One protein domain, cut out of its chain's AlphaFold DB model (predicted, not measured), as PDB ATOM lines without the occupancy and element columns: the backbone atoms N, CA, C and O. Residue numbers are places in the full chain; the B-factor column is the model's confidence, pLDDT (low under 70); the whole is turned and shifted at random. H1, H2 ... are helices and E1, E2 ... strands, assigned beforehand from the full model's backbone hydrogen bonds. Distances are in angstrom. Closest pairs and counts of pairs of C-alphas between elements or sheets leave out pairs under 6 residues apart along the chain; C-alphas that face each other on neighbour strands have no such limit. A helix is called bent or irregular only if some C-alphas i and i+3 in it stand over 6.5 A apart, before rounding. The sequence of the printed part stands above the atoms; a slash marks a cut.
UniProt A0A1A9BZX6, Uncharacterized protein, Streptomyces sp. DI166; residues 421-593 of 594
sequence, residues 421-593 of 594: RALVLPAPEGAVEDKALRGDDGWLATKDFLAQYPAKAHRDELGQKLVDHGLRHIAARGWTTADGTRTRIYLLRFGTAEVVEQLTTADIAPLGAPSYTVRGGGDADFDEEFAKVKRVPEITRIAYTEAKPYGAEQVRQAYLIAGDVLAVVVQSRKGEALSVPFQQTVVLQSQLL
ATOM      1  N   ARG A 421     271.339 226.073 195.094       95.75
ATOM      2  CA  ARG A 421     271.668 227.510 195.095       95.75
ATOM      3  C   ARG A 421     271.123 228.236 196.333       95.75
ATOM      4  O   ARG A 421     271.670 229.269 196.722       95.75
ATOM      5  N   ALA A 422     270.081 227.686 196.961       95.19
ATOM      6  CA  ALA A 422     269.546 228.132 198.247       95.19
ATOM      7  C   ALA A 422     270.238 227.462 199.451       95.19
ATOM      8  O   ALA A 422     270.187 228.010 200.548       95.19
ATOM      9  N   LEU A 423     270.921 226.327 199.245       96.88
ATOM     10  CA  LEU A 423     271.695 225.625 200.281       96.88
ATOM     11  C   LEU A 423     273.102 226.216 200.506       96.88
ATOM     12  O   LEU A 423     273.781 225.846 201.461       96.88
ATOM     13  N   VAL A 424     273.571 227.139 199.657       97.50
ATOM     14  CA  VAL A 424     274.834 227.863 199.898       97.50
ATOM     15  C   VAL A 424     274.614 228.950 200.954       97.50
ATOM     16  O   VAL A 424     273.720 229.787 200.796       97.50
ATOM     17  N   LEU A 425     275.479 229.016 201.969       97.81
ATOM     18  CA  LEU A 425     275.454 230.021 203.038       97.81
ATOM     19  C   LEU A 425     275.533 231.461 202.473       97.81
ATOM     20  O   LEU A 425     276.400 231.730 201.627       97.81
ATOM     21  N   PRO A 426     274.644 232.397 202.869       96.75
ATOM     22  CA  PRO A 426     274.729 233.798 202.454       96.75
ATOM     23  C   PRO A 426     276.012 234.459 202.971       96.75
ATOM     24  O   PRO A 426     276.612 233.997 203.938       96.75
ATOM     25  N   ALA A 427     276.430 235.556 202.338       97.31
ATOM     26  CA  ALA A 427     277.512 236.370 202.884       97.31
ATOM     27  C   ALA A 427     277.058 237.056 204.193       97.31
ATOM     28  O   ALA A 427     275.884 237.430 204.288       97.31
ATOM     29  N   PRO A 428     277.954 237.238 205.181       97.44
ATOM     30  CA  PRO A 428     277.654 237.986 206.394       97.44
ATOM     31  C   PRO A 428     277.491 239.484 206.107       97.44
ATOM     32  O   PRO A 428     277.874 239.985 205.041       97.44
ATOM     33  N   GLU A 429     276.921 240.211 207.061       95.44
ATOM     34  CA  GLU A 429     276.615 241.629 206.906       95.44
ATOM     35  C   GLU A 429     277.875 242.479 206.661       95.44
ATOM     36  O   GLU A 429     278.969 242.210 207.156       95.44
ATOM     37  N   GLY A 430     277.739 243.494 205.802       94.56
ATOM     38  CA  GLY A 430     278.849 244.352 205.374       94.56
ATOM     39  C   GLY A 430     279.899 243.696 204.460       94.56
ATOM     40  O   GLY A 430     280.772 244.407 203.958       94.56
ATOM     41  N   ALA A 431     279.841 242.386 204.196       97.75
ATOM     42  CA  ALA A 431     280.799 241.711 203.323       97.75
ATOM     43  C   ALA A 431     280.549 241.989 201.828       97.75
ATOM     44  O   ALA A 431     279.415 242.078 201.354       97.75
ATOM     45  N   VAL A 432     281.630 242.076 201.049       98.38
ATOM     46  CA  VAL A 432     281.564 242.287 199.596       98.38
ATOM     47  C   VAL A 432     281.518 240.933 198.891       98.38
ATOM     48  O   VAL A 432     282.524 240.228 198.849       98.38
ATOM     49  N   GLU A 433     280.364 240.566 198.328       97.56
ATOM     50  CA  GLU A 433     280.207 239.334 197.542       97.56
ATOM     51  C   GLU A 433     281.131 239.282 196.312       97.56
ATOM     52  O   GLU A 433     281.156 240.205 195.491       97.56
ATOM     53  N   ASP A 434     281.783 238.138 196.106       97.19
ATOM     54  CA  ASP A 434     282.378 237.780 194.821       97.19
ATOM     55  C   ASP A 434     281.277 237.254 193.890       97.19
ATOM     56  O   ASP A 434     280.874 236.087 193.924       97.19
ATOM     57  N   LYS A 435     280.747 238.161 193.065       95.12
ATOM     58  CA  LYS A 435     279.622 237.873 192.168       95.12
ATOM     59  C   LYS A 435     279.969 236.883 191.056       95.12
ATOM     60  O   LYS A 435     279.043 236.269 190.534       95.12
ATOM     61  N   ALA A 436     281.248 236.697 190.715       95.38
ATOM     62  CA  ALA A 436     281.652 235.753 189.674       95.38
ATOM     63  C   ALA A 436     281.410 234.294 190.098       95.38
ATOM     64  O   ALA A 436     281.097 233.453 189.262       95.38
ATOM     65  N   LEU A 437     281.473 234.005 191.403       96.19
ATOM     66  CA  LEU A 437     281.256 232.657 191.936       96.19
ATOM     67  C   LEU A 437     279.803 232.173 191.842       96.19
ATOM     68  O   LEU A 437     279.577 230.977 191.978       96.19
ATOM     69  N   ARG A 438     278.832 233.051 191.546       92.69
ATOM     70  CA  ARG A 438     277.470 232.611 191.198       92.69
ATOM     71  C   ARG A 438     277.422 231.838 189.874       92.69
ATOM     72  O   ARG A 438     276.511 231.039 189.703       92.69
ATOM     73  N   GLY A 439     278.356 232.088 188.953       93.00
ATOM     74  CA  GLY A 439     278.302 231.554 187.593       93.00
ATOM     75  C   GLY A 439     277.051 231.977 186.808       93.00
ATOM     76  O   GLY A 439     276.369 232.942 187.166       93.00
ATOM     77  N   ASP A 440     276.763 231.247 185.734       90.56
ATOM     78  CA  ASP A 440     275.636 231.502 184.833       90.56
ATOM     79  C   ASP A 440     274.375 230.786 185.352       90.56
ATOM     80  O   ASP A 440     274.435 229.643 185.802       90.56
ATOM     81  N   ASP A 441     273.231 231.481 185.376       89.94
ATOM     82  CA  ASP A 441     271.969 231.030 185.999       89.94
ATOM     83  C   ASP A 441     272.098 230.510 187.454       89.94
ATOM     84  O   ASP A 441     271.230 229.798 187.969       89.94
ATOM     85  N   GLY A 442     273.160 230.904 188.166       92.25
ATOM     86  CA  GLY A 442     273.458 230.451 189.527       92.25
ATOM     87  C   GLY A 442     274.246 229.136 189.611       92.25
ATOM     88  O   GLY A 442     274.350 228.579 190.706       92.25
ATOM     89  N   TRP A 443     274.788 228.644 188.493       97.88
ATOM     90  CA  TRP A 443     275.639 227.459 188.424       97.88
ATOM     91  C   TRP A 443     277.069 227.825 188.012       97.88
ATOM     92  O   TRP A 443     277.311 228.399 186.949       97.88
ATOM     93  N   LEU A 444     278.045 227.447 188.837       98.44
ATOM     94  CA  LEU A 444     279.463 227.624 188.540       98.44
ATOM     95  C   LEU A 444     279.950 226.508 187.605       98.44
ATOM     96  O   LEU A 444     279.718 225.325 187.856       98.44
ATOM     97  N   ALA A 445     280.675 226.861 186.542       98.06
ATOM     98  CA  ALA A 445     281.258 225.866 185.649       98.06
ATOM     99  C   ALA A 445     282.441 225.139 186.317       98.06
ATOM    100  O   ALA A 445     283.275 225.755 186.985       98.06
ATOM    101  N   THR A 446     282.579 223.832 186.071       98.19
ATOM    102  CA  THR A 446     283.604 222.974 186.701       98.19
ATOM    103  C   THR A 446     285.027 223.507 186.532       98.19
ATOM    104  O   THR A 446     285.830 223.417 187.453       98.19
ATOM    105  N   LYS A 447     285.336 224.150 185.397       97.25
ATOM    106  CA  LYS A 447     286.634 224.805 185.136       97.25
ATOM    107  C   LYS A 447     286.989 225.893 186.173       97.25
ATOM    108  O   LYS A 447     288.162 226.060 186.498       97.25
ATOM    109  N   ASP A 448     285.994 226.612 186.697       98.00
ATOM    110  CA  ASP A 448     286.165 227.768 187.587       98.00
ATOM    111  C   ASP A 448     286.207 227.335 189.066       98.00
ATOM    112  O   ASP A 448     286.882 227.962 189.890       98.00
ATOM    113  N   PHE A 449     285.588 226.191 189.386       98.12
ATOM    114  CA  PHE A 449     285.912 225.428 190.594       98.12
ATOM    115  C   PHE A 449     287.342 224.872 190.528       98.12
ATOM    116  O   PHE A 449     288.140 225.125 191.426       98.12
ATOM    117  N   LEU A 450     287.722 224.193 189.439       98.19
ATOM    118  CA  LEU A 450     289.073 223.643 189.277       98.19
ATOM    119  C   LEU A 450     290.155 224.736 189.304       98.19
ATOM    120  O   LEU A 450     291.269 224.478 189.751       98.19
ATOM    121  N   ALA A 451     289.840 225.981 188.934       96.81
ATOM    122  CA  ALA A 451     290.726 227.135 189.113       96.81
ATOM    123  C   ALA A 451     291.082 227.454 190.587       96.81
ATOM    124  O   ALA A 451     291.956 228.294 190.829       96.81
ATOM    125  N   GLN A 452     290.464 226.784 191.572       95.94
ATOM    126  CA  GLN A 452     290.933 226.790 192.959       95.94
ATOM    127  C   GLN A 452     292.207 225.962 193.165       95.94
ATOM    128  O   GLN A 452     292.886 226.202 194.152       95.94
ATOM    129  N   TYR A 453     292.591 225.059 192.262       96.56
ATOM    130  CA  TYR A 453     293.804 224.242 192.389       96.56
ATOM    131  C   TYR A 453     294.874 224.768 191.414       96.56
ATOM    132  O   TYR A 453     294.658 224.742 190.199       96.56
ATOM    133  N   PRO A 454     296.017 225.315 191.880       94.44
ATOM    134  CA  PRO A 454     296.962 226.026 191.014       94.44
ATOM    135  C   PRO A 454     297.835 225.093 190.158       94.44
ATOM    136  O   PRO A 454     298.183 225.455 189.029       94.44
ATOM    137  N   ALA A 455     298.134 223.880 190.627       96.00
ATOM    138  CA  ALA A 455     298.857 222.871 189.855       96.00
ATOM    139  C   ALA A 455     297.993 222.326 188.702       96.00
ATOM    140  O   ALA A 455     296.834 221.968 188.906       96.00
ATOM    141  N   LYS A 456     298.545 222.242 187.478       96.62
ATOM    142  CA  LYS A 456     297.792 221.722 186.318       96.62
ATOM    143  C   LYS A 456     297.412 220.250 186.511       96.62
ATOM    144  O   LYS A 456     296.250 219.927 186.325       96.62
ATOM    145  N   ALA A 457     298.354 219.418 186.964       96.25
ATOM    146  CA  ALA A 457     298.119 217.995 187.214       96.25
ATOM    147  C   ALA A 457     296.923 217.764 188.154       96.25
ATOM    148  O   ALA A 457     296.014 217.029 187.793       96.25
ATOM    149  N   HIS A 458     296.851 218.488 189.279       94.94
ATOM    150  CA  HIS A 458     295.730 218.380 190.222       94.94
ATOM    151  C   HIS A 458     294.390 218.776 189.577       94.94
ATOM    152  O   HIS A 458     293.372 218.164 189.868       94.94
ATOM    153  N   ARG A 459     294.369 219.775 188.677       96.81
ATOM    154  CA  ARG A 459     293.147 220.142 187.933       96.81
ATOM    155  C   ARG A 459     292.738 219.102 186.903       96.81
ATOM    156  O   ARG A 459     291.544 218.901 186.714       96.81
ATOM    157  N   ASP A 460     293.708 218.509 186.214       97.38
ATOM    158  CA  ASP A 460     293.453 217.480 185.209       97.38
ATOM    159  C   ASP A 460     292.915 216.208 185.893       97.38
ATOM    160  O   ASP A 460     291.881 215.683 185.493       97.38
ATOM    161  N   GLU A 461     293.566 215.771 186.976       97.00
ATOM    162  CA  GLU A 461     293.199 214.593 187.766       97.00
ATOM    163  C   GLU A 461     291.854 214.766 188.482       97.00
ATOM    164  O   GLU A 461     290.937 213.975 188.263       97.00
ATOM    165  N   LEU A 462     291.693 215.817 189.295       97.50
ATOM    166  CA  LEU A 462     290.426 216.079 189.982       97.50
ATOM    167  C   LEU A 462     289.307 216.357 188.972       97.50
ATOM    168  O   LEU A 462     288.178 215.925 189.177       97.50
ATOM    169  N   GLY A 463     289.607 217.029 187.857       97.75
ATOM    170  CA  GLY A 463     288.648 217.244 186.776       97.75
ATOM    171  C   GLY A 463     288.152 215.939 186.157       97.75
ATOM    172  O   GLY A 463     286.952 215.813 185.923       97.75
ATOM    173  N   GLN A 464     289.039 214.960 185.960       98.00
ATOM    174  CA  GLN A 464     288.671 213.628 185.484       98.00
ATOM    175  C   GLN A 464     287.837 212.871 186.529       98.00
ATOM    176  O   GLN A 464     286.737 212.432 186.207       98.00
ATOM    177  N   LYS A 465     288.266 212.833 187.801       97.38
ATOM    178  CA  LYS A 465     287.504 212.190 188.894       97.38
ATOM    179  C   LYS A 465     286.095 212.776 189.050       97.38
ATOM    180  O   LYS A 465     285.132 212.035 189.213       97.38
ATOM    181  N   LEU A 466     285.940 214.098 188.928       97.88
ATOM    182  CA  LEU A 466     284.628 214.757 188.940       97.88
ATOM    183  C   LEU A 466     283.727 214.327 187.768       97.88
ATOM    184  O   LEU A 466     282.512 214.246 187.942       97.88
ATOM    185  N   VAL A 467     284.294 214.050 186.591       97.69
ATOM    186  CA  VAL A 467     283.548 213.514 185.439       97.69
ATOM    187  C   VAL A 467     283.179 212.047 185.667       97.69
ATOM    188  O   VAL A 467     282.014 211.693 185.494       97.69
ATOM    189  N   ASP A 468     284.127 211.221 186.110       96.94
ATOM    190  CA  ASP A 468     283.938 209.777 186.305       96.94
ATOM    191  C   ASP A 468     282.911 209.469 187.409       96.94
ATOM    192  O   ASP A 468     282.073 208.581 187.253       96.94
ATOM    193  N   HIS A 469     282.901 210.262 188.485       96.81
ATOM    194  CA  HIS A 469     281.904 210.188 189.562       96.81
ATOM    195  C   HIS A 469     280.578 210.909 189.223       96.81
ATOM    196  O   HIS A 469     279.658 210.942 190.043       96.81
ATOM    197  N   GLY A 470     280.435 211.474 188.019       96.88
ATOM    198  CA  GLY A 470     279.166 212.015 187.525       96.88
ATOM    199  C   GLY A 470     278.705 213.307 188.210       96.88
ATOM    200  O   GLY A 470     277.517 213.444 188.518       96.88
ATOM    201  N   LEU A 471     279.621 214.258 188.441       98.38
ATOM    202  CA  LEU A 471     279.299 215.607 188.917       98.38
ATOM    203  C   LEU A 471     278.195 216.243 188.054       98.38
ATOM    204  O   LEU A 471     278.359 216.439 186.849       98.38
ATOM    205  N   ARG A 472     277.079 216.612 188.687       97.38
ATOM    206  CA  ARG A 472     275.897 217.177 188.022       97.38
ATOM    207  C   ARG A 472     275.975 218.695 187.904       97.38
ATOM    208  O   ARG A 472     275.807 219.246 186.821       97.38
ATOM    209  N   HIS A 473     276.207 219.364 189.032       97.12
ATOM    210  CA  HIS A 473     276.173 220.819 189.158       97.12
ATOM    211  C   HIS A 473     277.100 221.300 190.278       97.12
ATOM    212  O   HIS A 473     277.345 220.568 191.240       97.12
ATOM    213  N   ILE A 474     277.547 222.556 190.183       98.56
ATOM    214  CA  ILE A 474     278.207 223.276 191.277       98.56
ATOM    215  C   ILE A 474     277.418 224.555 191.565       98.56
ATOM    216  O   ILE A 474     277.295 225.409 190.686       98.56
ATOM    217  N   ALA A 475     276.908 224.717 192.784       98.50
ATOM    218  CA  ALA A 475     276.438 226.013 193.281       98.50
ATOM    219  C   ALA A 475     277.540 226.638 194.145       98.50
ATOM    220  O   ALA A 475     278.202 225.927 194.898       98.50
ATOM    221  N   ALA A 476     277.764 227.948 194.054       98.50
ATOM    222  CA  ALA A 476     278.825 228.591 194.825       98.50
ATOM    223  C   ALA A 476     278.516 230.044 195.204       98.50
ATOM    224  O   ALA A 476     277.734 230.749 194.558       98.50
ATOM    225  N   ARG A 477     279.154 230.494 196.285       98.25
ATOM    226  CA  ARG A 477     279.184 231.890 196.736       98.25
ATOM    227  C   ARG A 477     280.537 232.155 197.389       98.25
ATOM    228  O   ARG A 477     281.137 231.272 197.994       98.25
ATOM    229  N   GLY A 478     281.017 233.384 197.295       97.88
ATOM    230  CA  GLY A 478     282.126 233.852 198.113       97.88
ATOM    231  C   GLY A 478     281.981 235.328 198.420       97.88
ATOM    232  O   GLY A 478     281.121 236.012 197.861       97.88
ATOM    233  N   TRP A 479     282.808 235.812 199.332       98.44
ATOM    234  CA  TRP A 479     282.804 237.196 199.788       98.44
ATOM    235  C   TRP A 479     284.163 237.580 200.364       98.44
ATOM    236  O   TRP A 479     285.011 236.730 200.638       98.44
ATOM    237  N   THR A 480     284.384 238.877 200.544       98.19
ATOM    238  CA  THR A 480     285.510 239.416 201.313       98.19
ATOM    239  C   THR A 480     284.968 240.346 202.400       98.19
ATOM    240  O   THR A 480     284.233 241.286 202.095       98.19
ATOM    241  N   THR A 481     285.280 240.055 203.661       97.12
ATOM    242  CA  THR A 481     284.891 240.853 204.837       97.12
ATOM    243  C   THR A 481     285.844 242.030 205.066       97.12
ATOM    244  O   THR A 481     286.944 242.084 204.515       97.12
ATOM    245  N   ALA A 482     285.424 242.996 205.890       93.38
ATOM    246  CA  ALA A 482     286.180 244.228 206.151       93.38
ATOM    247  C   ALA A 482     287.555 244.004 206.819       93.38
ATOM    248  O   ALA A 482     288.439 244.852 206.711       93.38
ATOM    249  N   ASP A 483     287.758 242.857 207.469       91.44
ATOM    250  CA  ASP A 483     289.028 242.427 208.068       91.44
ATOM    251  C   ASP A 483     290.036 241.853 207.048       91.44
ATOM    252  O   ASP A 483     291.150 241.478 207.427       91.44
ATOM    253  N   GLY A 484     289.638 241.753 205.775       94.94
ATOM    254  CA  GLY A 484     290.427 241.188 204.683       94.94
ATOM    255  C   GLY A 484     290.294 239.673 204.496       94.94
ATOM    256  O   GLY A 484     290.997 239.133 203.643       94.94
ATOM    257  N   THR A 485     289.430 238.976 205.243       97.31
ATOM    258  CA  THR A 485     289.206 237.536 205.028       97.31
ATOM    259  C   THR A 485     288.368 237.296 203.776       97.31
ATOM    260  O   THR A 485     287.268 237.831 203.623       97.31
ATOM    261  N   ARG A 486     288.866 236.450 202.873       97.81
ATOM    262  CA  ARG A 486     288.170 235.993 201.669       97.81
ATOM    263  C   ARG A 486     287.616 234.591 201.888       97.81
ATOM    264  O   ARG A 486     288.380 233.633 201.963       97.81
ATOM    265  N   THR A 487     286.292 234.466 201.899       98.44
ATOM    266  CA  THR A 487     285.590 233.175 201.970       98.44
ATOM    267  C   THR A 487     285.101 232.749 200.592       98.44
ATOM    268  O   THR A 487     284.634 233.574 199.806       98.44
ATOM    269  N   ARG A 488     285.192 231.452 200.307       98.38
ATOM    270  CA  ARG A 488     284.676 230.774 199.116       98.38
ATOM    271  C   ARG A 488     283.976 229.491 199.563       98.38
ATOM    272  O   ARG A 488     284.555 228.738 200.342       98.38
ATOM    273  N   ILE A 489     282.764 229.244 199.082       98.69
ATOM    274  CA  ILE A 489     282.003 228.016 199.329       98.69
ATOM    275  C   ILE A 489     281.527 227.461 197.991       98.69
ATOM    276  O   ILE A 489     280.947 228.192 197.185       98.69
ATOM    277  N   TYR A 490     281.749 226.166 197.791       98.75
ATOM    278  CA  TYR A 490     281.307 225.395 196.634       98.75
ATOM    279  C   TYR A 490     280.494 224.202 197.125       98.75
ATOM    280  O   TYR A 490     280.968 223.467 197.983       98.75
ATOM    281  N   LEU A 491     279.301 223.993 196.580       98.75
ATOM    282  CA  LEU A 491     278.499 222.788 196.771       98.75
ATOM    283  C   LEU A 491     278.495 222.015 195.453       98.75
ATOM    284  O   LEU A 491     277.932 222.488 194.463       98.75
ATOM    285  N   LEU A 492     279.154 220.861 195.431       98.75
ATOM    286  CA  LEU A 492     279.283 219.976 194.278       98.75
ATOM    287  C   LEU A 492     278.298 218.818 194.439       98.75
ATOM    288  O   LEU A 492     278.363 218.098 195.433       98.75
ATOM    289  N   ARG A 493     277.389 218.637 193.478       98.38
ATOM    290  CA  ARG A 493     276.314 217.638 193.563       98.38
ATOM    291  C   ARG A 493     276.551 216.431 192.659       98.38
ATOM    292  O   ARG A 493     276.810 216.604 191.467       98.38
ATOM    293  N   PHE A 494     276.362 215.231 193.196       98.31
ATOM    294  CA  PHE A 494     276.661 213.946 192.560       98.31
ATOM    295  C   PHE A 494     275.410 213.062 192.400       98.31
ATOM    296  O   PHE A 494     274.284 213.555 192.304       98.31
ATOM    297  N   GLY A 495     275.606 211.747 192.260       95.81
ATOM    298  CA  GLY A 495     274.537 210.767 192.086       95.81
ATOM    299  C   GLY A 495     273.852 210.319 193.377       95.81
ATOM    300  O   GLY A 495     272.632 210.179 193.370       95.81
ATOM    301  N   THR A 496     274.632 210.082 194.435       97.19
ATOM    302  CA  THR A 496     274.209 209.529 195.732       97.19
ATOM    303  C   THR A 496     275.196 209.927 196.837       97.19
ATOM    304  O   THR A 496     276.300 210.385 196.534       97.19
ATOM    305  N   ALA A 497     274.839 209.679 198.100       97.12
ATOM    306  CA  ALA A 497     275.738 209.793 199.253       97.12
ATOM    307  C   ALA A 497     277.019 208.951 199.126       97.12
ATOM    308  O   ALA A 497     278.112 209.468 199.335       97.12
ATOM    309  N   GLU A 498     276.892 207.686 198.715       96.25
ATOM    310  CA  GLU A 498     278.023 206.754 198.557       96.25
ATOM    311  C   GLU A 498     279.118 207.319 197.636       96.25
ATOM    312  O   GLU A 498     280.305 207.246 197.943       96.25
ATOM    313  N   VAL A 499     278.717 207.959 196.529       97.50
ATOM    314  CA  VAL A 499     279.648 208.585 195.578       97.50
ATOM    315  C   VAL A 499     280.415 209.743 196.219       97.50
ATOM    316  O   VAL A 499     281.587 209.934 195.899       97.50
ATOM    317  N   VAL A 500     279.779 210.506 197.116       97.94
ATOM    318  CA  VAL A 500     280.417 211.622 197.826       97.94
ATOM    319  C   VAL A 500     281.355 211.121 198.918       97.94
ATOM    320  O   VAL A 500     282.480 211.610 199.000       97.94
ATOM    321  N   GLU A 501     280.924 210.156 199.729       95.12
ATOM    322  CA  GLU A 501     281.744 209.568 200.794       95.12
ATOM    323  C   GLU A 501     283.003 208.918 200.203       95.12
ATOM    324  O   GLU A 501     284.117 209.276 200.588       95.12
ATOM    325  N   GLN A 502     282.847 208.073 199.176       94.44
ATOM    326  CA  GLN A 502     283.970 207.435 198.485       94.44
ATOM    327  C   GLN A 502     284.945 208.470 197.899       94.44
ATOM    328  O   GLN A 502     286.136 208.426 198.202       94.44
ATOM    329  N   LEU A 503     284.451 209.415 197.089       95.00
ATOM    330  CA  LEU A 503     285.284 210.434 196.438       95.00
ATOM    331  C   LEU A 503     285.994 211.336 197.460       95.00
ATOM    332  O   LEU A 503     287.142 211.732 197.260       95.00
ATOM    333  N   THR A 504     285.329 211.680 198.561       93.75
ATOM    334  CA  THR A 504     285.906 212.584 199.560       93.75
ATOM    335  C   THR A 504     286.972 211.875 200.383       93.75
ATOM    336  O   THR A 504     288.097 212.371 200.466       93.75
ATOM    337  N   THR A 505     286.650 210.706 200.935       89.69
ATOM    338  CA  THR A 505     287.516 209.978 201.871       89.69
ATOM    339  C   THR A 505     288.692 209.280 201.172       89.69
ATOM    340  O   THR A 505     289.762 209.167 201.773       89.69
ATOM    341  N   ALA A 506     288.552 208.869 199.902       88.31
ATOM    342  CA  ALA A 506     289.652 208.283 199.126       88.31
ATOM    343  C   ALA A 506     290.508 209.323 198.379       88.31
ATOM    344  O   ALA A 506     291.735 209.233 198.406       88.31
ATOM    345  N   ASP A 507     289.885 210.300 197.707       89.75
ATOM    346  CA  ASP A 507     290.556 211.073 196.652       89.75
ATOM    347  C   ASP A 507     290.757 212.562 196.938       89.75
ATOM    348  O   ASP A 507     291.581 213.176 196.255       89.75
ATOM    349  N   ILE A 508     290.045 213.172 197.893       93.12
ATOM    350  CA  ILE A 508     290.057 214.637 198.091       93.12
ATOM    351  C   ILE A 508     290.541 215.055 199.487       93.12
ATOM    352  O   ILE A 508     291.352 215.978 199.599       93.12
ATOM    353  N   ALA A 509     290.031 214.415 200.539       93.38
ATOM    354  CA  ALA A 509     290.201 214.827 201.931       93.38
ATOM    355  C   ALA A 509     290.463 213.634 202.884       93.38
ATOM    356  O   ALA A 509     289.695 213.411 203.822       93.38
ATOM    357  N   PRO A 510     291.553 212.864 202.692       90.12
ATOM    358  CA  PRO A 510     291.957 211.836 203.647       90.12
ATOM    359  C   PRO A 510     292.448 212.469 204.962       90.12
ATOM    360  O   PRO A 510     293.011 213.564 204.985       90.12
ATOM    361  N   LEU A 511     292.252 211.773 206.085       80.50
ATOM    362  CA  LEU A 511     292.236 212.378 207.431       80.50
ATOM    363  C   LEU A 511     293.538 213.050 207.930       80.50
ATOM    364  O   LEU A 511     293.510 213.662 208.992       80.50
ATOM    365  N   GLY A 512     294.664 212.921 207.221       86.56
ATOM    366  CA  GLY A 512     295.941 213.553 207.587       86.56
ATOM    367  C   GLY A 512     296.161 214.920 206.928       86.56
ATOM    368  O   GLY A 512     296.354 215.918 207.616       86.56
ATOM    369  N   ALA A 513     296.109 214.957 205.595       91.75
ATOM    370  CA  ALA A 513     296.350 216.138 204.764       91.75
ATOM    371  C   ALA A 513     295.475 216.061 203.493       91.75
ATOM    372  O   ALA A 513     295.154 214.956 203.053       91.75
ATOM    373  N   PRO A 514     295.073 217.190 202.886       94.75
ATOM    374  CA  PRO A 514     294.207 217.192 201.711       94.75
ATOM    375  C   PRO A 514     294.984 216.791 200.450       94.75
ATOM    376  O   PRO A 514     296.106 217.250 200.236       94.75
ATOM    377  N   SER A 515     294.367 216.011 199.559       94.38
ATOM    378  CA  SER A 515     295.037 215.472 198.361       94.38
ATOM    379  C   SER A 515     295.505 216.543 197.367       94.38
ATOM    380  O   SER A 515     296.397 216.290 196.559       94.38
ATOM    381  N   TYR A 516     294.912 217.743 197.401       94.38
ATOM    382  CA  TYR A 516     295.236 218.831 196.475       94.38
ATOM    383  C   TYR A 516     295.349 220.178 197.199       94.38
ATOM    384  O   TYR A 516     294.368 220.701 197.734       94.38
ATOM    385  N   THR A 517     296.527 220.797 197.120       94.19
ATOM    386  CA  THR A 517     296.779 222.181 197.551       94.19
ATOM    387  C   THR A 517     295.844 223.168 196.847       94.19
ATOM    388  O   THR A 517     295.751 223.162 195.614       94.19
ATOM    389  N   VAL A 518     295.189 224.058 197.600       95.06
ATOM    390  CA  VAL A 518     294.332 225.120 197.042       95.06
ATOM    391  C   VAL A 518     295.079 226.439 196.835       95.06
ATOM    392  O   VAL A 518     296.110 226.736 197.432       95.06
ATOM    393  N   ARG A 519     294.513 227.296 195.988       93.56
ATOM    394  CA  ARG A 519     295.028 228.619 195.651       93.56
ATOM    395  C   ARG A 519     294.996 229.533 196.874       93.56
ATOM    396  O   ARG A 519     293.930 230.037 197.256       93.56
ATOM    397  N   GLY A 520     296.193 229.827 197.365       88.88
ATOM    398  CA  GLY A 520     296.470 230.816 198.404       88.88
ATOM    399  C   GLY A 520     297.484 230.325 199.432       88.88
ATOM    400  O   GLY A 520     298.199 231.161 199.971       88.88
ATOM    401  N   GLY A 521     297.570 229.006 199.636       88.12
ATOM    402  CA  GLY A 521     298.397 228.390 200.672       88.12
ATOM    403  C   GLY A 521     299.308 227.279 200.157       88.12
ATOM    404  O   GLY A 521     299.232 226.895 198.985       88.12
ATOM    405  N   GLY A 522     300.186 226.807 201.039       91.00
ATOM    406  CA  GLY A 522     301.032 225.625 200.860       91.00
ATOM    407  C   GLY A 522     300.417 224.347 201.442       91.00
ATOM    408  O   GLY A 522     299.212 224.115 201.337       91.00
ATOM    409  N   ASP A 523     301.267 223.512 202.039       92.25
ATOM    410  CA  ASP A 523     300.868 222.276 202.720       92.25
ATOM    411  C   ASP A 523     299.917 222.564 203.897       92.25
ATOM    412  O   ASP A 523     299.988 223.624 204.522       92.25
ATOM    413  N   ALA A 524     299.002 221.637 204.199       94.88
ATOM    414  CA  ALA A 524     297.976 221.830 205.223       94.88
ATOM    415  C   ALA A 524     297.728 220.555 206.034       94.88
ATOM    416  O   ALA A 524     297.484 219.490 205.469       94.88
ATOM    417  N   ASP A 525     297.736 220.705 207.355       94.94
ATOM    418  CA  ASP A 525     297.530 219.632 208.326       94.94
ATOM    419  C   ASP A 525     296.071 219.601 208.804       94.94
ATOM    420  O   ASP A 525     295.359 220.612 208.754       94.94
ATOM    421  N   PHE A 526     295.616 218.445 209.289       96.19
ATOM    422  CA  PHE A 526     294.296 218.280 209.900       96.19
ATOM    423  C   PHE A 526     294.085 219.225 211.100       96.19
ATOM    424  O   PHE A 526     294.912 219.316 212.008       96.19
ATOM    425  N   ASP A 527     292.952 219.930 211.128       95.75
ATOM    426  CA  ASP A 527     292.630 220.914 212.165       95.75
ATOM    427  C   ASP A 527     292.050 220.221 213.413       95.75
ATOM    428  O   ASP A 527     290.832 220.089 213.586       95.75
ATOM    429  N   GLU A 528     292.940 219.769 214.301       93.12
ATOM    430  CA  GLU A 528     292.572 219.140 215.578       93.12
ATOM    431  C   GLU A 528     291.679 220.030 216.459       93.12
ATOM    432  O   GLU A 528     290.851 219.514 217.212       93.12
ATOM    433  N   GLU A 529     291.803 221.360 216.384       92.12
ATOM    434  CA  GLU A 529     290.937 222.269 217.145       92.12
ATOM    435  C   GLU A 529     289.527 222.324 216.547       92.12
ATOM    436  O   GLU A 529     288.541 222.314 217.289       92.12
ATOM    437  N   PHE A 530     289.396 222.292 215.218       93.50
ATOM    438  CA  PHE A 530     288.104 222.103 214.560       93.50
ATOM    439  C   PHE A 530     287.478 220.743 214.912       93.50
ATOM    440  O   PHE A 530     286.269 220.668 215.141       93.50
ATOM    441  N   ALA A 531     288.271 219.673 215.022       90.56
ATOM    442  CA  ALA A 531     287.771 218.341 215.381       90.56
ATOM    443  C   ALA A 531     287.104 218.283 216.774       90.56
ATOM    444  O   ALA A 531     286.242 217.431 217.013       90.56
ATOM    445  N   LYS A 532     287.449 219.218 217.674       90.81
ATOM    446  CA  LYS A 532     286.837 219.396 219.005       90.81
ATOM    447  C   LYS A 532     285.526 220.199 218.966       90.81
ATOM    448  O   LYS A 532     284.758 220.163 219.928       90.81
ATOM    449  N   VAL A 533     285.233 220.918 217.876       91.62
ATOM    450  CA  VAL A 533     283.991 221.698 217.716       91.62
ATOM    451  C   VAL A 533     282.795 220.756 217.592       91.62
ATOM    452  O   VAL A 533     282.813 219.814 216.796       91.62
ATOM    453  N   LYS A 534     281.713 221.046 218.333       90.81
ATOM    454  CA  LYS A 534     280.477 220.244 218.347       90.81
ATOM    455  C   LYS A 534     280.065 219.825 216.926       90.81
ATOM    456  O   LYS A 534     279.970 220.656 216.015       90.81
ATOM    457  N   ARG A 535     279.834 218.524 216.738       91.25
ATOM    458  CA  ARG A 535     279.349 217.960 215.472       91.25
ATOM    459  C   ARG A 535     277.915 218.420 215.205       91.25
ATOM    460  O   ARG A 535     277.120 218.549 216.137       91.25
ATOM    461  N   VAL A 536     277.614 218.665 213.936       91.19
ATOM    462  CA  VAL A 536     276.234 218.627 213.433       91.19
ATOM    463  C   VAL A 536     275.935 217.141 213.165       91.19
ATOM    464  O   VAL A 536     276.864 216.443 212.745       91.19
ATOM    465  N   PRO A 537     274.741 216.611 213.494       91.50
ATOM    466  CA  PRO A 537     274.349 215.251 213.107       91.50
ATOM    467  C   PRO A 537     274.431 215.063 211.589       91.50
ATOM    468  O   PRO A 537     274.373 216.050 210.871       91.50
ATOM    469  N   GLU A 538     274.576 213.820 211.121       93.06
ATOM    470  CA  GLU A 538     274.530 213.413 209.697       93.06
ATOM    471  C   GLU A 538     275.564 214.041 208.725       93.06
ATOM    472  O   GLU A 538     275.864 213.444 207.695       93.06
ATOM    473  N   ILE A 539     276.201 215.165 209.071       95.94
ATOM    474  CA  ILE A 539     277.245 215.833 208.288       95.94
ATOM    475  C   ILE A 539     278.638 215.389 208.767       95.94
ATOM    476  O   ILE A 539     279.112 215.816 209.828       95.94
ATOM    477  N   THR A 540     279.355 214.604 207.957       95.31
ATOM    478  CA  THR A 540     280.798 214.377 208.169       95.31
ATOM    479  C   THR A 540     281.565 215.633 207.753       95.31
ATOM    480  O   THR A 540     281.298 216.218 206.706       95.31
ATOM    481  N   ARG A 541     282.517 216.084 208.581       95.62
ATOM    482  CA  ARG A 541     283.277 217.331 208.371       95.62
ATOM    483  C   ARG A 541     284.767 217.083 208.577       95.62
ATOM    484  O   ARG A 541     285.168 216.711 209.680       95.62
ATOM    485  N   ILE A 542     285.575 217.350 207.558       96.50
ATOM    486  CA  ILE A 542     287.035 217.204 207.584       96.50
ATOM    487  C   ILE A 542     287.637 218.586 207.330       96.50
ATOM    488  O   ILE A 542     287.348 219.203 206.308       96.50
ATOM    489  N   ALA A 543     288.421 219.103 208.274       97.50
ATOM    490  CA  ALA A 543     288.978 220.451 208.215       97.50
ATOM    491  C   ALA A 543     290.504 220.424 208.300       97.50
ATOM    492  O   ALA A 543     291.075 219.589 208.996       97.50
ATOM    493  N   TYR A 544     291.136 221.371 207.615       97.56
ATOM    494  CA  TYR A 544     292.579 221.532 207.540       97.56
ATOM    495  C   TYR A 544     292.966 223.000 207.693       97.56
ATOM    496  O   TYR A 544     292.248 223.909 207.256       97.56
ATOM    497  N   THR A 545     294.147 223.215 208.250       96.81
ATOM    498  CA  THR A 545     294.778 224.525 208.379       96.81
ATOM    499  C   THR A 545     296.154 224.476 207.725       96.81
ATOM    500  O   THR A 545     296.907 223.531 207.939       96.81
ATOM    501  N   GLU A 546     296.485 225.487 206.918       96.44
ATOM    502  CA  GLU A 546     297.813 225.605 206.306       96.44
ATOM    503  C   GLU A 546     298.916 225.578 207.377       96.44
ATOM    504  O   GLU A 546     298.800 226.246 208.416       96.44
ATOM    505  N   ALA A 547     299.969 224.808 207.108       93.62
ATOM    506  CA  ALA A 547     301.129 224.613 207.966       93.62
ATOM    507  C   ALA A 547     302.069 225.833 207.936       93.62
ATOM    508  O   ALA A 547     302.096 226.610 206.983       93.62
ATOM    509  N   LYS A 548     302.869 226.036 208.992       91.00
ATOM    510  CA  LYS A 548     303.873 227.121 209.015       91.00
ATOM    511  C   LYS A 548     305.144 226.678 208.267       91.00
ATOM    512  O   LYS A 548     305.597 225.561 208.502       91.00
ATOM    513  N   PRO A 549     305.791 227.553 207.467       90.12
ATOM    514  CA  PRO A 549     305.532 228.989 207.315       90.12
ATOM    515  C   PRO A 549     304.503 229.333 206.220       90.12
ATOM    516  O   PRO A 549     304.587 228.839 205.103       90.12
ATOM    517  N   TYR A 550     303.598 230.267 206.529       88.81
ATOM    518  CA  TYR A 550     302.594 230.777 205.584       88.81
ATOM    519  C   TYR A 550     303.214 231.665 204.498       88.81
ATOM    520  O   TYR A 550     304.281 232.259 204.688       88.81
ATOM    521  N   GLY A 551     302.499 231.807 203.381       86.06
ATOM    522  CA  GLY A 551     302.836 232.743 202.311       86.06
ATOM    523  C   GLY A 551     302.449 234.198 202.622       86.06
ATOM    524  O   GLY A 551     302.639 234.720 203.718       86.06
ATOM    525  N   ALA A 552     301.895 234.893 201.622       88.81
ATOM    526  CA  ALA A 552     301.329 236.234 201.818       88.81
ATOM    527  C   ALA A 552     299.979 236.205 202.568       88.81
ATOM    528  O   ALA A 552     299.588 237.193 203.193       88.81
ATOM    529  N   GLU A 553     299.282 235.075 202.491       94.19
ATOM    530  CA  GLU A 553     298.041 234.741 203.182       94.19
ATOM    531  C   GLU A 553     298.239 233.392 203.890       94.19
ATOM    532  O   GLU A 553     299.128 232.634 203.504       94.19
ATOM    533  N   GLN A 554     297.413 233.106 204.896       96.38
ATOM    534  CA  GLN A 554     297.158 231.747 205.371       96.38
ATOM    535  C   GLN A 554     295.795 231.286 204.845       96.38
ATOM    536  O   GLN A 554     294.846 232.079 204.791       96.38
ATOM    537  N   VAL A 555     295.678 230.000 204.525       97.31
ATOM    538  CA  VAL A 555     294.433 229.309 204.183       97.31
ATOM    539  C   VAL A 555     293.953 228.381 205.309       97.31
ATOM    540  O   VAL A 555     294.730 227.681 205.959       97.31
ATOM    541  N   ARG A 556     292.631 228.331 205.494       97.94
ATOM    542  CA  ARG A 556     291.905 227.233 206.149       97.94
ATOM    543  C   ARG A 556     290.895 226.655 205.168       97.94
ATOM    544  O   ARG A 556     290.271 227.409 204.413       97.94
ATOM    545  N   GLN A 557     290.713 225.340 205.173       97.75
ATOM    546  CA  GLN A 557     289.773 224.675 204.273       97.75
ATOM    547  C   GLN A 557     289.036 223.520 204.947       97.75
ATOM    548  O   GLN A 557     289.602 222.826 205.784       97.75
ATOM    549  N   ALA A 558     287.773 223.312 204.588       98.19
ATOM    550  CA  ALA A 558     286.970 222.202 205.082       98.19
ATOM    551  C   ALA A 558     286.147 221.559 203.968       98.19
ATOM    552  O   ALA A 558     285.667 222.237 203.057       98.19
ATOM    553  N   TYR A 559     285.956 220.255 204.107       98.25
ATOM    554  CA  TYR A 559     285.132 219.407 203.264       98.25
ATOM    555  C   TYR A 559     283.988 218.865 204.113       98.25
ATOM    556  O   TYR A 559     284.227 218.346 205.207       98.25
ATOM    557  N   LEU A 560     282.753 219.022 203.638       98.25
ATOM    558  CA  LEU A 560     281.554 218.515 204.305       98.25
ATOM    559  C   LEU A 560     280.877 217.512 203.380       98.25
ATOM    560  O   LEU A 560     280.536 217.853 202.247       98.25
ATOM    561  N   ILE A 561     280.693 216.296 203.874       97.69
ATOM    562  CA  ILE A 561     279.960 215.231 203.198       97.69
ATOM    563  C   ILE A 561     278.536 215.300 203.732       97.69
ATOM    564  O   ILE A 561     278.310 215.141 204.934       97.69
ATOM    565  N   ALA A 562     277.593 215.589 202.842       97.50
ATOM    566  CA  ALA A 562     276.186 215.725 203.165       97.50
ATOM    567  C   ALA A 562     275.375 215.111 202.025       97.50
ATOM    568  O   ALA A 562     275.165 215.751 200.996       97.50
ATOM    569  N   GLY A 563     274.942 213.859 202.183       97.44
ATOM    570  CA  GLY A 563     274.174 213.159 201.152       97.44
ATOM    571  C   GLY A 563     274.852 213.227 199.776       97.44
ATOM    572  O   GLY A 563     276.069 213.107 199.669       97.44
ATOM    573  N   ASP A 564     274.084 213.491 198.718       97.94
ATOM    574  CA  ASP A 564     274.584 213.675 197.348       97.94
ATOM    575  C   ASP A 564     275.365 214.989 197.097       97.94
ATOM    576  O   ASP A 564     275.586 215.351 195.936       97.94
ATOM    577  N   VAL A 565     275.799 215.701 198.146       98.56
ATOM    578  CA  VAL A 565     276.531 216.977 198.079       98.56
ATOM    579  C   VAL A 565     277.871 216.923 198.828       98.56
ATOM    580  O   VAL A 565     277.933 216.677 200.032       98.56
ATOM    581  N   LEU A 566     278.948 217.275 198.118       98.62
ATOM    582  CA  LEU A 566     280.228 217.669 198.706       98.62
ATOM    583  C   LEU A 566     280.280 219.193 198.845       98.62
ATOM    584  O   LEU A 566     280.304 219.906 197.839       98.62
ATOM    585  N   ALA A 567     280.359 219.704 200.069       98.69
ATOM    586  CA  ALA A 567     280.684 221.106 200.305       98.69
ATOM    587  C   ALA A 567     282.199 221.295 200.452       98.69
ATOM    588  O   ALA A 567     282.837 220.586 201.224       98.69
ATOM    589  N   VAL A 568     282.764 222.294 199.777       98.69
ATOM    590  CA  VAL A 568     284.153 222.742 199.941       98.69
ATOM    591  C   VAL A 568     284.142 224.199 200.395       98.69
ATOM    592  O   VAL A 568     283.731 225.089 199.647       98.69
ATOM    593  N   VAL A 569     284.595 224.449 201.621       98.62
ATOM    594  CA  VAL A 569     284.731 225.782 202.225       98.62
ATOM    595  C   VAL A 569     286.210 226.147 202.254       98.62
ATOM    596  O   VAL A 569     287.008 225.405 202.816       98.62
ATOM    597  N   VAL A 570     286.589 227.295 201.690       98.31
ATOM    598  CA  VAL A 570     287.968 227.811 201.712       98.31
ATOM    599  C   VAL A 570     287.963 229.254 202.202       98.31
ATOM    600  O   VAL A 570     287.342 230.124 201.587       98.31
ATOM    601  N   GLN A 571     288.697 229.528 203.278       98.25
ATOM    602  CA  GLN A 571     288.972 230.880 203.759       98.25
ATOM    603  C   GLN A 571     290.456 231.192 203.627       98.25
ATOM    604  O   GLN A 571     291.289 230.402 204.056       98.25
ATOM    605  N   SER A 572     290.793 232.348 203.056       97.25
ATOM    606  CA  SER A 572     292.160 232.875 203.077       97.25
ATOM    607  C   SER A 572     292.197 234.294 203.632       97.25
ATOM    608  O   SER A 572     291.250 235.065 203.461       97.25
ATOM    609  N   ARG A 573     293.271 234.634 204.346       96.19
ATOM    610  CA  ARG A 573     293.447 235.949 204.976       96.19
ATOM    611  C   ARG A 573     294.919 236.329 204.998       96.19
ATOM    612  O   ARG A 573     295.776 235.491 205.257       96.19
ATOM    613  N   LYS A 574     295.216 237.609 204.772       93.50
ATOM    614  CA  LYS A 574     296.587 238.134 204.808       93.50
ATOM    615  C   LYS A 574     297.186 238.015 206.217       93.50
ATOM    616  O   LYS A 574     296.606 238.532 207.170       93.50
ATOM    617  N   GLY A 575     298.352 237.383 206.340       89.69
ATOM    618  CA  GLY A 575     298.891 236.980 207.644       89.69
ATOM    619  C   GLY A 575     298.232 235.691 208.142       89.69
ATOM    620  O   GLY A 575     298.276 234.692 207.441       89.69
ATOM    621  N   GLU A 576     297.648 235.703 209.344       90.25
ATOM    622  CA  GLU A 576     297.004 234.529 209.958       90.25
ATOM    623  C   GLU A 576     295.474 234.571 209.788       90.25
ATOM    624  O   GLU A 576     294.849 235.619 210.002       90.25
ATOM    625  N   ALA A 577     294.876 233.437 209.412       91.94
ATOM    626  CA  ALA A 577     293.446 233.249 209.188       91.94
ATOM    627  C   ALA A 577     292.728 232.834 210.481       91.94
ATOM    628  O   ALA A 577     293.055 231.825 211.114       91.94
ATOM    629  N   LEU A 578     291.723 233.625 210.861       92.62
ATOM    630  CA  LEU A 578     291.024 233.517 212.140       92.62
ATOM    631  C   LEU A 578     290.206 232.217 212.222       92.62
ATOM    632  O   LEU A 578     289.377 231.936 211.359       92.62
ATOM    633  N   SER A 579     290.407 231.439 213.287       94.19
ATOM    634  CA  SER A 579     289.724 230.154 213.489       94.19
ATOM    635  C   SER A 579     288.225 230.300 213.764       94.19
ATOM    636  O   SER A 579     287.448 229.480 213.286       94.19
ATOM    637  N   VAL A 580     287.794 231.337 214.493       94.88
ATOM    638  CA  VAL A 580     286.384 231.500 214.896       94.88
ATOM    639  C   VAL A 580     285.446 231.784 213.707       94.88
ATOM    640  O   VAL A 580     284.470 231.042 213.572       94.88
ATOM    641  N   PRO A 581     285.726 232.738 212.787       95.69
ATOM    642  CA  PRO A 581     284.964 232.879 211.543       95.69
ATOM    643  C   PRO A 581     284.910 231.607 210.704       95.69
ATOM    644  O   PRO A 581     283.863 231.282 210.147       95.69
ATOM    645  N   PHE A 582     286.021 230.870 210.622       97.62
ATOM    646  CA  PHE A 582     286.100 229.625 209.865       97.62
ATOM    647  C   PHE A 582     285.196 228.547 210.475       97.62
ATOM    648  O   PHE A 582     284.321 228.014 209.793       97.62
ATOM    649  N   GLN A 583     285.329 228.299 211.782       97.31
ATOM    650  CA  GLN A 583     284.483 227.371 212.536       97.31
ATOM    651  C   GLN A 583     282.998 227.739 212.422       97.31
ATOM    652  O   GLN A 583     282.176 226.867 212.144       97.31
ATOM    653  N   GLN A 584     282.653 229.022 212.572       96.69
ATOM    654  CA  GLN A 584     281.284 229.516 212.407       96.69
ATOM    655  C   GLN A 584     280.760 229.248 210.989       96.69
ATOM    656  O   GLN A 584     279.701 228.648 210.836       96.69
ATOM    657  N   THR A 585     281.511 229.638 209.956       97.88
ATOM    658  CA  THR A 585     281.134 229.458 208.542       97.88
ATOM    659  C   THR A 585     280.868 227.989 208.220       97.88
ATOM    660  O   THR A 585     279.852 227.658 207.613       97.88
ATOM    661  N   VAL A 586     281.750 227.092 208.668       98.19
ATOM    662  CA  VAL A 586     281.616 225.651 208.428       98.19
ATOM    663  C   VAL A 586     280.428 225.053 209.193       98.19
ATOM    664  O   VAL A 586     279.696 224.240 208.629       98.19
ATOM    665  N   VAL A 587     280.186 225.460 210.445       96.94
ATOM    666  CA  VAL A 587     279.020 224.997 211.223       96.94
ATOM    667  C   VAL A 587     277.710 225.471 210.593       96.94
ATOM    668  O   VAL A 587     276.820 224.648 210.391       96.94
ATOM    669  N   LEU A 588     277.604 226.749 210.217       97.25
ATOM    670  CA  LEU A 588     276.396 227.294 209.592       97.25
ATOM    671  C   LEU A 588     276.133 226.675 208.208       97.25
ATOM    672  O   LEU A 588     274.988 226.383 207.879       97.25
ATOM    673  N   GLN A 589     277.178 226.414 207.411       98.19
ATOM    674  CA  GLN A 589     277.032 225.699 206.138       98.19
ATOM    675  C   GLN A 589     276.675 224.215 206.335       98.19
ATOM    676  O   GLN A 589     275.974 223.658 205.498       98.19
ATOM    677  N   SER A 590     277.103 223.581 207.432       97.44
ATOM    678  CA  SER A 590     276.660 222.220 207.780       97.44
ATOM    679  C   SER A 590     275.149 222.206 208.064       97.44
ATOM    680  O   SER A 590     274.420 221.465 207.422       97.44
ATOM    681  N   GLN A 591     274.678 223.106 208.937       95.44
ATOM    682  CA  GLN A 591     273.262 223.239 209.335       95.44
ATOM    683  C   GLN A 591     272.311 223.651 208.197       95.44
ATOM    684  O   GLN A 591     271.096 223.559 208.341       95.44
ATOM    685  N   LEU A 592     272.847 224.173 207.091       95.94
ATOM    686  CA  LEU A 592     272.071 224.524 205.902       95.94
ATOM    687  C   LEU A 592     271.958 223.355 204.906       95.94
ATOM    688  O   LEU A 592     271.220 223.470 203.933       95.94
ATOM    689  N   LEU A 593     272.665 222.242 205.141       96.38
ATOM    690  CA  LEU A 593     272.550 221.000 204.366       96.38
ATOM    691  C   LEU A 593     271.615 219.992 205.065       96.38
ATOM    692  O   LEU A 593     270.823 219.344 204.384       96.38
TER     693      LEU A 593
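What this domain is: This is residues 421 to 593 of the 594 residues of an uncharacterized protein of Streptomyces sp. DI166 (UniProt A0A1A9BZX6). One twisted sheet of six strands runs through the middle, with H6 packed over one face and H4 over the other, while H2 and H3 pack together farther out and short H1 sits beside edge strand E1. Look for 173 printed residues in the order H1 H2 H3 E1 E2 H4 E3 H5 E4 E5 E6 H6, six named helices and six named strands, a mixed class. The sheet runs E1 E2 E6 E5 E4 E3, all antiparallel. The whole is compact and rounded, with a radius of gyration of the C-alphas of 14.8 A and spans of 38 by 36 by 35 A.

How they stand to each other: Begin at E6, residues 565 to 574, and E5, residues 553 to 562, a hairpin with N 558 and O 569 2.8 A apart, within hydrogen-bond range. E4, residues 540 to 546, completes a meander E4 E5 E6, each strand the antiparallel neighbour of the one before; N 544 and O 557 are 2.8 A apart. Edge strand E3, residues 524 to 526, is the neighbour of E4, with N 545 and O 525 at 2.9 A. Beside E6 find E2, residues 486 to 493, with N 488 and O 570 at 2.8 A, then edge strand E1, residues 473 to 480, with N 489 and O 477 at 2.8 A. H6, residues 579 to 591, and H4, residues 497 to 508, lie on opposite faces, three layers with helices on both faces of the sheet. H6 has a height over the sheet of 8.9 A and runs along the strands; the closest C-alphas to E5 are Leu 560 and Ser 590, 7.1 A. H4, at 8.8 A, also runs along them; Glu 501 and Ile 561 have its closest C-alphas to E5, 6.4 A. H5, residues 528 to 531, is on the same face as H6, over none of the strands. H1, residues 435 to 438, is on the same face as H4, over none of the strands. H2, residues 446 to 450, only grazes the sheet and touches H3, residues 456 to 468, with C-alphas 450 and 459 closest at 5.5 A. H2, H3, H4 and H6 have every O i to N i+4 pair within hydrogen-bond range; H1 and H5 are too short for one.

Where its parts are: Find C-alpha 435, where H1 begins, at (279.622, 237.873, 192.168). E6 spans 29.9 A, E5 29.0 A, and H3 and H6 18.3 A each. H6 ends at C-alpha 591, (273.262, 223.239, 209.335). H4 is only just irregular: C-alphas 505 and 508 are 6.52 A apart.

The domain as a whole: The two C-alphas farthest apart, Asp 468 and Ala 482, are 39.8 A apart. The printed part has no cut, and the link H4 to E3 is long, 15 residues. No printed residue is under 70, and the mean pLDDT of the printed part is 95.5.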